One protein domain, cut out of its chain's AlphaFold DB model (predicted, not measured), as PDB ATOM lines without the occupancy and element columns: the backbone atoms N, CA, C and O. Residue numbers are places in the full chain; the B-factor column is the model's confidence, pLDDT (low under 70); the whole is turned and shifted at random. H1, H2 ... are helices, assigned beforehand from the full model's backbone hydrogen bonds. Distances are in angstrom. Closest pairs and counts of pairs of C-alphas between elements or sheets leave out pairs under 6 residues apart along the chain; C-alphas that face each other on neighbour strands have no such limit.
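Overview. This is residues 302 to 381 of the 579 residues of the protein "C2H2-type domain-containing protein" of Phialocephala subalpina (UniProt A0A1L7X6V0). This domain has little regular structure: two loop hairpins, each with a short antiparallel pairing, at residues 303 to 318 and 338 to 349, are followed by H1 and by H2, H3 and H4, and the last of these comes back near the start of H1. The 80 printed residues include four short named helices and no named strand; the class is all helix, with 29 residues in named elements. The whole is compact, radius of gyration of the C-alphas 11.9 A, spanning 32 by 24 by 23 A.

Along the chain. H1, residues 321 to 329, is 12.3 A long from C-alpha 321 at (24.647, 11.112, 37.520). H2 is residues 352 to 359, 10.6 A; H3 364 to 369; H4 371 to 376, ending at (25.519, 17.644, 39.169).

Arrangement. H1 and H4 are close but not clearly touching, C-alphas of Ile 321 and Asp 376 closest at 6.8 A. H1 and H2 are apart. Every helix has each O i to N i+4 pair within hydrogen-bond range.

Size, cuts and confidence. The printed part has no cut. The link H1 to H2 is long, 22 residues. Residue 381 is under 70.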
ATOM      1  N   ALA A 302      22.408   9.543  46.051       89.94
ATOM      2  CA  ALA A 302      21.223   9.542  45.214       89.94
ATOM      3  C   ALA A 302      20.979  10.961  44.683       89.94
ATOM      4  O   ALA A 302      21.013  11.934  45.436       89.94
ATOM      5  N   PHE A 303      20.723  11.074  43.385       90.62
ATOM      6  CA  PHE A 303      20.348  12.320  42.727       90.62
ATOM      7  C   PHE A 303      18.829  12.365  42.603       90.62
ATOM      8  O   PHE A 303      18.230  11.471  42.004       90.62
ATOM      9  N   PHE A 304      18.201  13.382  43.180       91.12
ATOM     10  CA  PHE A 304      16.751  13.544  43.138       91.12
ATOM     11  C   PHE A 304      16.356  14.443  41.972       91.12
ATOM     12  O   PHE A 304      16.985  15.472  41.729       91.12
ATOM     13  N   CYS A 305      15.303  14.063  41.250       93.38
ATOM     14  CA  CYS A 305      14.761  14.927  40.212       93.38
ATOM     15  C   CYS A 305      14.157  16.207  40.820       93.38
ATOM     16  O   CYS A 305      13.275  16.088  41.672       93.38
ATOM     17  N   PRO A 306      14.587  17.415  40.394       90.88
ATOM     18  CA  PRO A 306      14.037  18.685  40.877       90.88
ATOM     19  C   PRO A 306      12.667  19.006  40.263       90.88
ATOM     20  O   PRO A 306      12.052  20.006  40.610       90.88
ATOM     21  N   VAL A 307      12.205  18.214  39.298       91.50
ATOM     22  CA  VAL A 307      11.001  18.492  38.518       91.50
ATOM     23  C   VAL A 307       9.777  18.079  39.325       91.50
ATOM     24  O   VAL A 307       9.678  16.933  39.777       91.50
ATOM     25  N   VAL A 308       8.852  19.018  39.502       90.88
ATOM     26  CA  VAL A 308       7.578  18.790  40.188       90.88
ATOM     27  C   VAL A 308       6.730  17.858  39.328       90.88
ATOM     28  O   VAL A 308       6.644  18.043  38.115       90.88
ATOM     29  N   ASP A 309       6.157  16.828  39.954       90.25
ATOM     30  CA  ASP A 309       5.350  15.798  39.287       90.25
ATOM     31  C   ASP A 309       6.056  15.137  38.097       90.25
ATOM     32  O   ASP A 309       5.466  14.859  37.053       90.25
ATOM     33  N   CYS A 310       7.354  14.869  38.273       91.44
ATOM     34  CA  CYS A 310       8.147  14.135  37.302       91.44
ATOM     35  C   CYS A 310       7.395  12.869  36.830       91.44
ATOM     36  O   CYS A 310       6.968  12.067  37.666       91.44
ATOM     37  N   PRO A 311       7.278  12.614  35.510       87.00
ATOM     38  CA  PRO A 311       6.518  11.477  34.978       87.00
ATOM     39  C   PRO A 311       7.097  10.108  35.368       87.00
ATOM     40  O   PRO A 311       6.442   9.087  35.186       87.00
ATOM     41  N   MET A 312       8.320  10.069  35.904       86.19
ATOM     42  CA  MET A 312       8.921   8.862  36.483       86.19
ATOM     43  C   MET A 312       8.585   8.674  37.978       86.19
ATOM     44  O   MET A 312       9.119   7.765  38.615       86.19
ATOM     45  N   GLY A 313       7.710   9.520  38.529       83.00
ATOM     46  CA  GLY A 313       7.245   9.516  39.913       83.00
ATOM     47  C   GLY A 313       7.778  10.686  40.749       83.00
ATOM     48  O   GLY A 313       8.848  11.246  40.487       83.00
ATOM     49  N   LEU A 314       7.036  11.022  41.809       72.88
ATOM     50  CA  LEU A 314       7.450  11.976  42.840       72.88
ATOM     51  C   LEU A 314       8.764  11.516  43.487       72.88
ATOM     52  O   LEU A 314       8.871  10.388  43.964       72.88
ATOM     53  N   ARG A 315       9.765  12.407  43.519       72.69
ATOM     54  CA  ARG A 315      11.101  12.150  44.096       72.69
ATOM     55  C   ARG A 315      11.837  10.966  43.464       72.69
ATOM     56  O   ARG A 315      12.562  10.247  44.156       72.69
ATOM     57  N   HIS A 316      11.686  10.773  42.152       86.81
ATOM     58  CA  HIS A 316      12.472   9.773  41.437       86.81
ATOM     59  C   HIS A 316      13.970   9.982  41.711       86.81
ATOM     60  O   HIS A 316      14.508  11.075  41.495       86.81
ATOM     61  N   LYS A 317      14.619   8.933  42.228       90.44
ATOM     62  CA  LYS A 317      16.028   8.948  42.617       90.44
ATOM     63  C   LYS A 317      16.865   8.196  41.592       90.44
ATOM     64  O   LYS A 317      16.538   7.079  41.200       90.44
ATOM     65  N   PHE A 318      17.977   8.793  41.199       90.69
ATOM     66  CA  PHE A 318      18.970   8.176  40.338       90.69
ATOM     67  C   PHE A 318      20.203   7.854  41.171       90.69
ATOM     68  O   PHE A 318      20.723   8.716  41.868       90.69
ATOM     69  N   HIS A 319      20.716   6.634  41.065       88.69
ATOM     70  CA  HIS A 319      22.006   6.271  41.672       88.69
ATOM     71  C   HIS A 319      23.198   6.710  40.806       88.69
ATOM     72  O   HIS A 319      24.351   6.645  41.218       88.69
ATOM     73  N   ARG A 320      22.917   7.173  39.582       87.62
ATOM     74  CA  ARG A 320      23.900   7.510  38.557       87.62
ATOM     75  C   ARG A 320      23.653   8.899  37.987       87.62
ATOM     76  O   ARG A 320      22.569   9.177  37.475       87.62
ATOM     77  N   ILE A 321      24.691   9.732  38.015       88.62
ATOM     78  CA  ILE A 321      24.647  11.112  37.520       88.62
ATOM     79  C   ILE A 321      24.391  11.196  36.011       88.62
ATOM     80  O   ILE A 321      23.682  12.084  35.554       88.62
ATOM     81  N   ASP A 322      24.919  10.265  35.216       89.38
ATOM     82  CA  ASP A 322      24.704  10.248  33.769       89.38
ATOM     83  C   ASP A 322      23.241   9.940  33.434       89.38
ATOM     84  O   ASP A 322      22.638  10.644  32.631       89.38
ATOM     85  N   LYS A 323      22.631   8.977  34.137       91.62
ATOM     86  CA  LYS A 323      21.200   8.664  34.001       91.62
ATOM     87  C   LYS A 323      20.309   9.799  34.475       91.62
ATOM     88  O   LYS A 323      19.298  10.079  33.838       91.62
ATOM     89  N   PHE A 324      20.714  10.477  35.540       92.31
ATOM     90  CA  PHE A 324      20.044  11.680  36.001       92.31
ATOM     91  C   PHE A 324      20.101  12.810  34.964       92.31
ATOM     92  O   PHE A 324      19.076  13.386  34.612       92.31
ATOM     93  N   ARG A 325      21.281  13.099  34.407       90.19
ATOM     94  CA  ARG A 325      21.449  14.134  33.378       90.19
ATOM     95  C   ARG A 325      20.702  13.792  32.092       90.19
ATOM     96  O   ARG A 325      20.075  14.674  31.516       90.19
ATOM     97  N   ASP A 326      20.739  12.535  31.653       90.12
ATOM     98  CA  ASP A 326      19.975  12.067  30.491       90.12
ATOM     99  C   ASP A 326      18.470  12.227  30.717       90.12
ATOM    100  O   ASP A 326      17.763  12.689  29.823       90.12
ATOM    101  N   HIS A 327      17.996  11.923  31.928       91.94
ATOM    102  CA  HIS A 327      16.624  12.194  32.329       91.94
ATOM    103  C   HIS A 327      16.301  13.686  32.180       91.94
ATOM    104  O   HIS A 327      15.399  14.018  31.416       91.94
ATOM    105  N   LEU A 328      17.088  14.586  32.784       90.31
ATOM    106  CA  LEU A 328      16.874  16.040  32.701       90.31
ATOM    107  C   LEU A 328      16.941  16.620  31.276       90.31
ATOM    108  O   LEU A 328      16.385  17.690  31.037       90.31
ATOM    109  N   ARG A 329      17.619  15.951  30.333       88.19
ATOM    110  CA  ARG A 329      17.645  16.345  28.911       88.19
ATOM    111  C   ARG A 329      16.406  15.895  28.132       88.19
ATOM    112  O   ARG A 329      16.219  16.337  27.001       88.19
ATOM    113  N   GLY A 330      15.578  15.012  28.686       87.56
ATOM    114  CA  GLY A 330      14.386  14.511  28.012       87.56
ATOM    115  C   GLY A 330      13.398  15.634  27.685       87.56
ATOM    116  O   GLY A 330      13.020  16.401  28.565       87.56
ATOM    117  N   GLN A 331      12.922  15.695  26.435       76.94
ATOM    118  CA  GLN A 331      11.979  16.728  25.968       76.94
ATOM    119  C   GLN A 331      10.709  16.822  26.817       76.94
ATOM    120  O   GLN A 331      10.173  17.903  27.013       76.94
ATOM    121  N   LYS A 332      10.237  15.696  27.364       84.50
ATOM    122  CA  LYS A 332       9.058  15.693  28.235       84.50
ATOM    123  C   LYS A 332       9.282  16.460  29.535       84.50
ATOM    124  O   LYS A 332       8.303  16.806  30.159       84.50
ATOM    125  N   ILE A 333      10.520  16.702  29.963       85.62
ATOM    126  CA  ILE A 333      10.823  17.331  31.254       85.62
ATOM    127  C   ILE A 333      10.850  18.855  31.164       85.62
ATOM    128  O   ILE A 333      10.520  19.537  32.133       85.62
ATOM    129  N   SER A 334      11.210  19.413  30.009       82.75
ATOM    130  CA  SER A 334      11.348  20.866  29.856       82.75
ATOM    131  C   SER A 334      10.032  21.626  30.047       82.75
ATOM    132  O   SER A 334      10.079  22.809  30.376       82.75
ATOM    133  N   SER A 335       8.884  20.959  29.883       87.56
ATOM    134  CA  SER A 335       7.546  21.535  30.054       87.56
ATOM    135  C   SER A 335       7.012  21.506  31.488       87.56
ATOM    136  O   SER A 335       5.956  22.080  31.735       87.56
ATOM    137  N   TYR A 336       7.671  20.805  32.413       90.25
ATOM    138  CA  TYR A 336       7.198  20.691  33.794       90.25
ATOM    139  C   TYR A 336       7.810  21.775  34.683       90.25
ATOM    140  O   TYR A 336       8.937  22.203  34.422       90.25
ATOM    141  N   PRO A 337       7.119  22.177  35.764       94.06
ATOM    142  CA  PRO A 337       7.680  23.076  36.760       94.06
ATOM    143  C   PRO A 337       8.895  22.461  37.471       94.06
ATOM    144  O   PRO A 337       8.951  21.261  37.739       94.06
ATOM    145  N   TRP A 338       9.865  23.297  37.817       93.50
ATOM    146  CA  TRP A 338      11.107  22.923  38.483       93.50
ATOM    147  C   TRP A 338      11.154  23.513  39.890       93.50
ATOM    148  O   TRP A 338      11.072  24.727  40.057       93.50
ATOM    149  N   ALA A 339      11.329  22.677  40.905       93.75
ATOM    150  CA  ALA A 339      11.515  23.110  42.282       93.75
ATOM    151  C   ALA A 339      12.980  23.460  42.570       93.75
ATOM    152  O   ALA A 339      13.912  22.808  42.089       93.75
ATOM    153  N   CYS A 340      13.183  24.480  43.401       93.12
ATOM    154  CA  CYS A 340      14.483  24.764  43.988       93.12
ATOM    155  C   CYS A 340      14.903  23.617  44.912       93.12
ATOM    156  O   CYS A 340      14.147  23.197  45.781       93.12
ATOM    157  N   THR A 341      16.122  23.112  44.727       89.94
ATOM    158  CA  THR A 341      16.678  22.021  45.541       89.94
ATOM    159  C   THR A 341      17.482  22.514  46.740       89.94
ATOM    160  O   THR A 341      18.033  21.698  47.478       89.94
ATOM    161  N   LEU A 342      17.563  23.833  46.945       87.88
ATOM    162  CA  LEU A 342      18.279  24.402  48.082       87.88
ATOM    163  C   LEU A 342      17.483  24.163  49.370       87.88
ATOM    164  O   LEU A 342      16.279  24.442  49.397       87.88
ATOM    165  N   PRO A 343      18.131  23.678  50.445       87.75
ATOM    166  CA  PRO A 343      17.477  23.503  51.736       87.75
ATOM    167  C   PRO A 343      16.800  24.799  52.201       87.75
ATOM    168  O   PRO A 343      17.429  25.851  52.239       87.75
ATOM    169  N   GLY A 344      15.510  24.726  52.534       89.38
ATOM    170  CA  GLY A 344      14.722  25.878  52.990       89.38
ATOM    171  C   GLY A 344      14.103  26.736  51.880       89.38
ATOM    172  O   GLY A 344      13.308  27.621  52.183       89.38
ATOM    173  N   CYS A 345      14.391  26.467  50.602       94.19
ATOM    174  CA  CYS A 345      13.745  27.159  49.491       94.19
ATOM    175  C   CYS A 345      12.631  26.309  48.869       94.19
ATOM    176  O   CYS A 345      12.886  25.244  48.318       94.19
ATOM    177  N   SER A 346      11.394  26.810  48.892       94.69
ATOM    178  CA  SER A 346      10.230  26.139  48.285       94.69
ATOM    179  C   SER A 346       9.775  26.775  46.970       94.69
ATOM    180  O   SER A 346       8.660  26.518  46.519       94.69
ATOM    181  N   LYS A 347      10.595  27.636  46.346       96.00
ATOM    182  CA  LYS A 347      10.208  28.268  45.078       96.00
ATOM    183  C   LYS A 347      10.156  27.232  43.955       96.00
ATOM    184  O   LYS A 347      11.044  26.389  43.821       96.00
ATOM    185  N   ILE A 348       9.123  27.351  43.128       95.25
ATOM    186  CA  ILE A 348       8.914  26.546  41.928       95.25
ATOM    187  C   ILE A 348       8.968  27.492  40.730       95.25
ATOM    188  O   ILE A 348       8.242  28.482  40.676       95.25
ATOM    189  N   ALA A 349       9.847  27.194  39.784       94.19
ATOM    190  CA  ALA A 349       9.959  27.887  38.515       94.19
ATOM    191  C   ALA A 349       9.171  27.140  37.429       94.19
ATOM    192  O   ALA A 349       9.100  25.914  37.464       94.19
ATOM    193  N   PRO A 350       8.607  27.829  36.426       93.44
ATOM    194  CA  PRO A 350       7.837  27.175  35.366       93.44
ATOM    195  C   PRO A 350       8.699  26.317  34.429       93.44
ATOM    196  O   PRO A 350       8.190  25.403  33.794       93.44
ATOM    197  N   ASN A 351       9.997  26.612  34.317       91.06
ATOM    198  CA  ASN A 351      10.926  25.905  33.442       91.06
ATOM    199  C   ASN A 351      12.363  25.973  33.994       91.06
ATOM    200  O   ASN A 351      12.647  26.681  34.965       91.06
ATOM    201  N   LYS A 352      13.286  25.255  33.341       89.19
ATOM    202  CA  LYS A 352      14.706  25.201  33.725       89.19
ATOM    203  C   LYS A 352      15.373  26.585  33.756       89.19
ATOM    204  O   LYS A 352      16.187  26.835  34.639       89.19
ATOM    205  N   ALA A 353      15.050  27.471  32.811       86.69
ATOM    206  CA  ALA A 353      15.636  28.811  32.749       86.69
ATOM    207  C   ALA A 353      15.207  29.665  33.952       86.69
ATOM    208  O   ALA A 353      16.062  30.206  34.643       86.69
ATOM    209  N   GLY A 354      13.913  29.668  34.283       90.44
ATOM    210  CA  GLY A 354      13.401  30.356  35.468       90.44
ATOM    211  C   GLY A 354      13.976  29.803  36.774       90.44
ATOM    212  O   GLY A 354      14.139  30.549  37.735       90.44
ATOM    213  N   LEU A 355      14.334  28.512  36.818       91.38
ATOM    214  CA  LEU A 355      15.031  27.945  37.971       91.38
ATOM    215  C   LEU A 355      16.463  28.490  38.090       91.38
ATOM    216  O   LEU A 355      16.894  28.807  39.193       91.38
ATOM    217  N   ILE A 356      17.190  28.610  36.976       88.44
ATOM    218  CA  ILE A 356      18.539  29.204  36.946       88.44
ATOM    219  C   ILE A 356      18.488  30.667  37.402       88.44
ATOM    220  O   ILE A 356      19.272  31.059  38.266       88.44
ATOM    221  N   ASP A 357      17.527  31.441  36.900       87.69
ATOM    222  CA  ASP A 357      17.327  32.832  37.318       87.69
ATOM    223  C   ASP A 357      16.974  32.912  38.810       87.69
ATOM    224  O   ASP A 357      17.477  33.763  39.543       87.69
ATOM    225  N   HIS A 358      16.149  31.979  39.297       92.00
ATOM    226  CA  HIS A 358      15.850  31.870  40.718       92.00
ATOM    227  C   HIS A 358      17.091  31.527  41.554       92.00
ATOM    228  O   HIS A 358      17.267  32.119  42.617       92.00
ATOM    229  N   PHE A 359      17.964  30.620  41.098       89.75
ATOM    230  CA  PHE A 359      19.219  30.328  41.792       89.75
ATOM    231  C   PHE A 359      20.069  31.585  41.966       89.75
ATOM    232  O   PHE A 359      20.644  31.759  43.035       89.75
ATOM    233  N   GLY A 360      20.076  32.485  40.980       87.81
ATOM    234  CA  GLY A 360      20.735  33.789  41.071       87.81
ATOM    235  C   GLY A 360      20.173  34.725  42.153       87.81
ATOM    236  O   GLY A 360      20.846  35.660  42.567       87.81
ATOM    237  N   GLN A 361      18.970  34.473  42.670       91.00
ATOM    238  CA  GLN A 361      18.390  35.262  43.768       91.00
ATOM    239  C   GLN A 361      18.882  34.819  45.152       91.00
ATOM    240  O   GLN A 361      18.581  35.489  46.139       91.00
ATOM    241  N   HIS A 362      19.590  33.691  45.246       91.25
ATOM    242  CA  HIS A 362      20.214  33.263  46.498       91.25
ATOM    243  C   HIS A 362      21.510  34.027  46.738       91.25
ATOM    244  O   HIS A 362      22.205  34.433  45.798       91.25
ATOM    245  N   ASP A 363      21.856  34.202  48.011       91.75
ATOM    246  CA  ASP A 363      23.107  34.846  48.381       91.75
ATOM    247  C   ASP A 363      24.313  34.076  47.813       91.75
ATOM    248  O   ASP A 363      24.257  32.877  47.511       91.75
ATOM    249  N   PHE A 364      25.422  34.789  47.632       90.31
ATOM    250  CA  PHE A 364      26.625  34.228  47.027       90.31
ATOM    251  C   PHE A 364      27.161  33.009  47.787       90.31
ATOM    252  O   PHE A 364      27.613  32.052  47.156       90.31
ATOM    253  N   GLN A 365      27.085  33.009  49.120       90.38
ATOM    254  CA  GLN A 365      27.624  31.922  49.925       90.38
ATOM    255  C   GLN A 365      26.808  30.644  49.726       90.38
ATOM    256  O   GLN A 365      27.397  29.588  49.487       90.38
ATOM    257  N   THR A 366      25.478  30.743  49.718       90.25
ATOM    258  CA  THR A 366      24.575  29.631  49.390       90.25
ATOM    259  C   THR A 366      24.862  29.081  47.992       90.25
ATOM    260  O   THR A 366      25.059  27.876  47.823       90.25
ATOM    261  N   ARG A 367      24.975  29.953  46.978       89.75
ATOM    262  CA  ARG A 367      25.297  29.534  45.598       89.75
ATOM    263  C   ARG A 367      26.655  28.841  45.503       89.75
ATOM    264  O   ARG A 367      26.768  27.790  44.875       89.75
ATOM    265  N   ARG A 368      27.680  29.397  46.151       88.56
ATOM    266  CA  ARG A 368      29.044  28.857  46.154       88.56
ATOM    267  C   ARG A 368      29.109  27.495  46.835       88.56
ATOM    268  O   ARG A 368      29.688  26.566  46.270       88.56
ATOM    269  N   GLN A 369      28.498  27.364  48.012       87.75
ATOM    270  CA  GLN A 369      28.431  26.098  48.743       87.75
ATOM    271  C   GLN A 369      27.737  25.012  47.924       87.75
ATOM    272  O   GLN A 369      28.124  23.855  48.011       87.75
ATOM    273  N   LEU A 370      26.760  25.382  47.094       84.94
ATOM    274  CA  LEU A 370      25.921  24.440  46.351       84.94
ATOM    275  C   LEU A 370      26.310  24.358  44.866       84.94
ATOM    276  O   LEU A 370      25.612  23.733  44.069       84.94
ATOM    277  N   SER A 371      27.475  24.905  44.506       87.25
ATOM    278  CA  SER A 371      28.054  24.835  43.158       87.25
ATOM    279  C   SER A 371      28.178  23.397  42.645       87.25
ATOM    280  O   SER A 371      27.847  23.133  41.489       87.25
ATOM    281  N   TYR A 372      28.540  22.453  43.519       85.31
ATOM    282  CA  TYR A 372      28.608  21.028  43.185       85.31
ATOM    283  C   TYR A 372      27.233  20.446  42.814       85.31
ATOM    284  O   TYR A 372      27.139  19.638  41.894       85.31
ATOM    285  N   LEU A 373      26.148  20.872  43.478       84.44
ATOM    286  CA  LEU A 373      24.794  20.459  43.099       84.44
ATOM    287  C   LEU A 373      24.412  21.071  41.753       84.44
ATOM    288  O   LEU A 373      23.891  20.379  40.889       84.44
ATOM    289  N   LEU A 374      24.699  22.352  41.528       85.31
ATOM    290  CA  LEU A 374      24.398  22.995  40.247       85.31
ATOM    291  C   LEU A 374      25.122  22.301  39.079       85.31
ATOM    292  O   LEU A 374      24.541  22.108  38.007       85.31
ATOM    293  N   GLU A 375      26.362  21.865  39.297       84.81
ATOM    294  CA  GLU A 375      27.110  21.054  38.339       84.81
ATOM    295  C   GLU A 375      26.488  19.665  38.149       84.81
ATOM    296  O   GLU A 375      26.268  19.234  37.010       84.81
ATOM    297  N   ASP A 376      26.133  18.972  39.233       85.44
ATOM    298  CA  ASP A 376      25.519  17.644  39.169       85.44
ATOM    299  C   ASP A 376      24.228  17.651  38.338       85.44
ATOM    300  O   ASP A 376      24.032  16.801  37.461       85.44
ATOM    301  N   TYR A 377      23.396  18.673  38.543       84.25
ATOM    302  CA  TYR A 377      22.117  18.875  37.863       84.25
ATOM    303  C   TYR A 377      22.272  19.396  36.423       84.25
ATOM    304  O   TYR A 377      21.279  19.588  35.718       84.25
ATOM    305  N   GLY A 378      23.503  19.628  35.951       82.06
ATOM    306  CA  GLY A 378      23.749  20.185  34.619       82.06
ATOM    307  C   GLY A 378      23.112  21.568  34.446       82.06
ATOM    308  O   GLY A 378      22.607  21.899  33.366       82.06
ATOM    309  N   LEU A 379      23.064  22.334  35.539       80.12
ATOM    310  CA  LEU A 379      22.651  23.737  35.587       80.12
ATOM    311  C   LEU A 379      23.850  24.679  35.479       80.12
ATOM    312  O   LEU A 379      23.657  25.863  35.227       80.12
ATOM    313  N   ASN A 380      25.065  24.147  35.624       71.69
ATOM    314  CA  ASN A 380      26.312  24.854  35.378       71.69
ATOM    315  C   ASN A 380      26.896  24.447  34.008       71.69
ATOM    316  O   ASN A 380      27.634  23.461  33.912       71.69
ATOM    317  N   PRO A 381      26.523  25.122  32.909       55.62
ATOM    318  CA  PRO A 381      27.138  24.880  31.614       55.62
ATOM    319  C   PRO A 381      28.550  25.487  31.611       55.62
ATOM    320  O   PRO A 381      28.711  26.693  31.485       55.62
TER     321      PRO A 381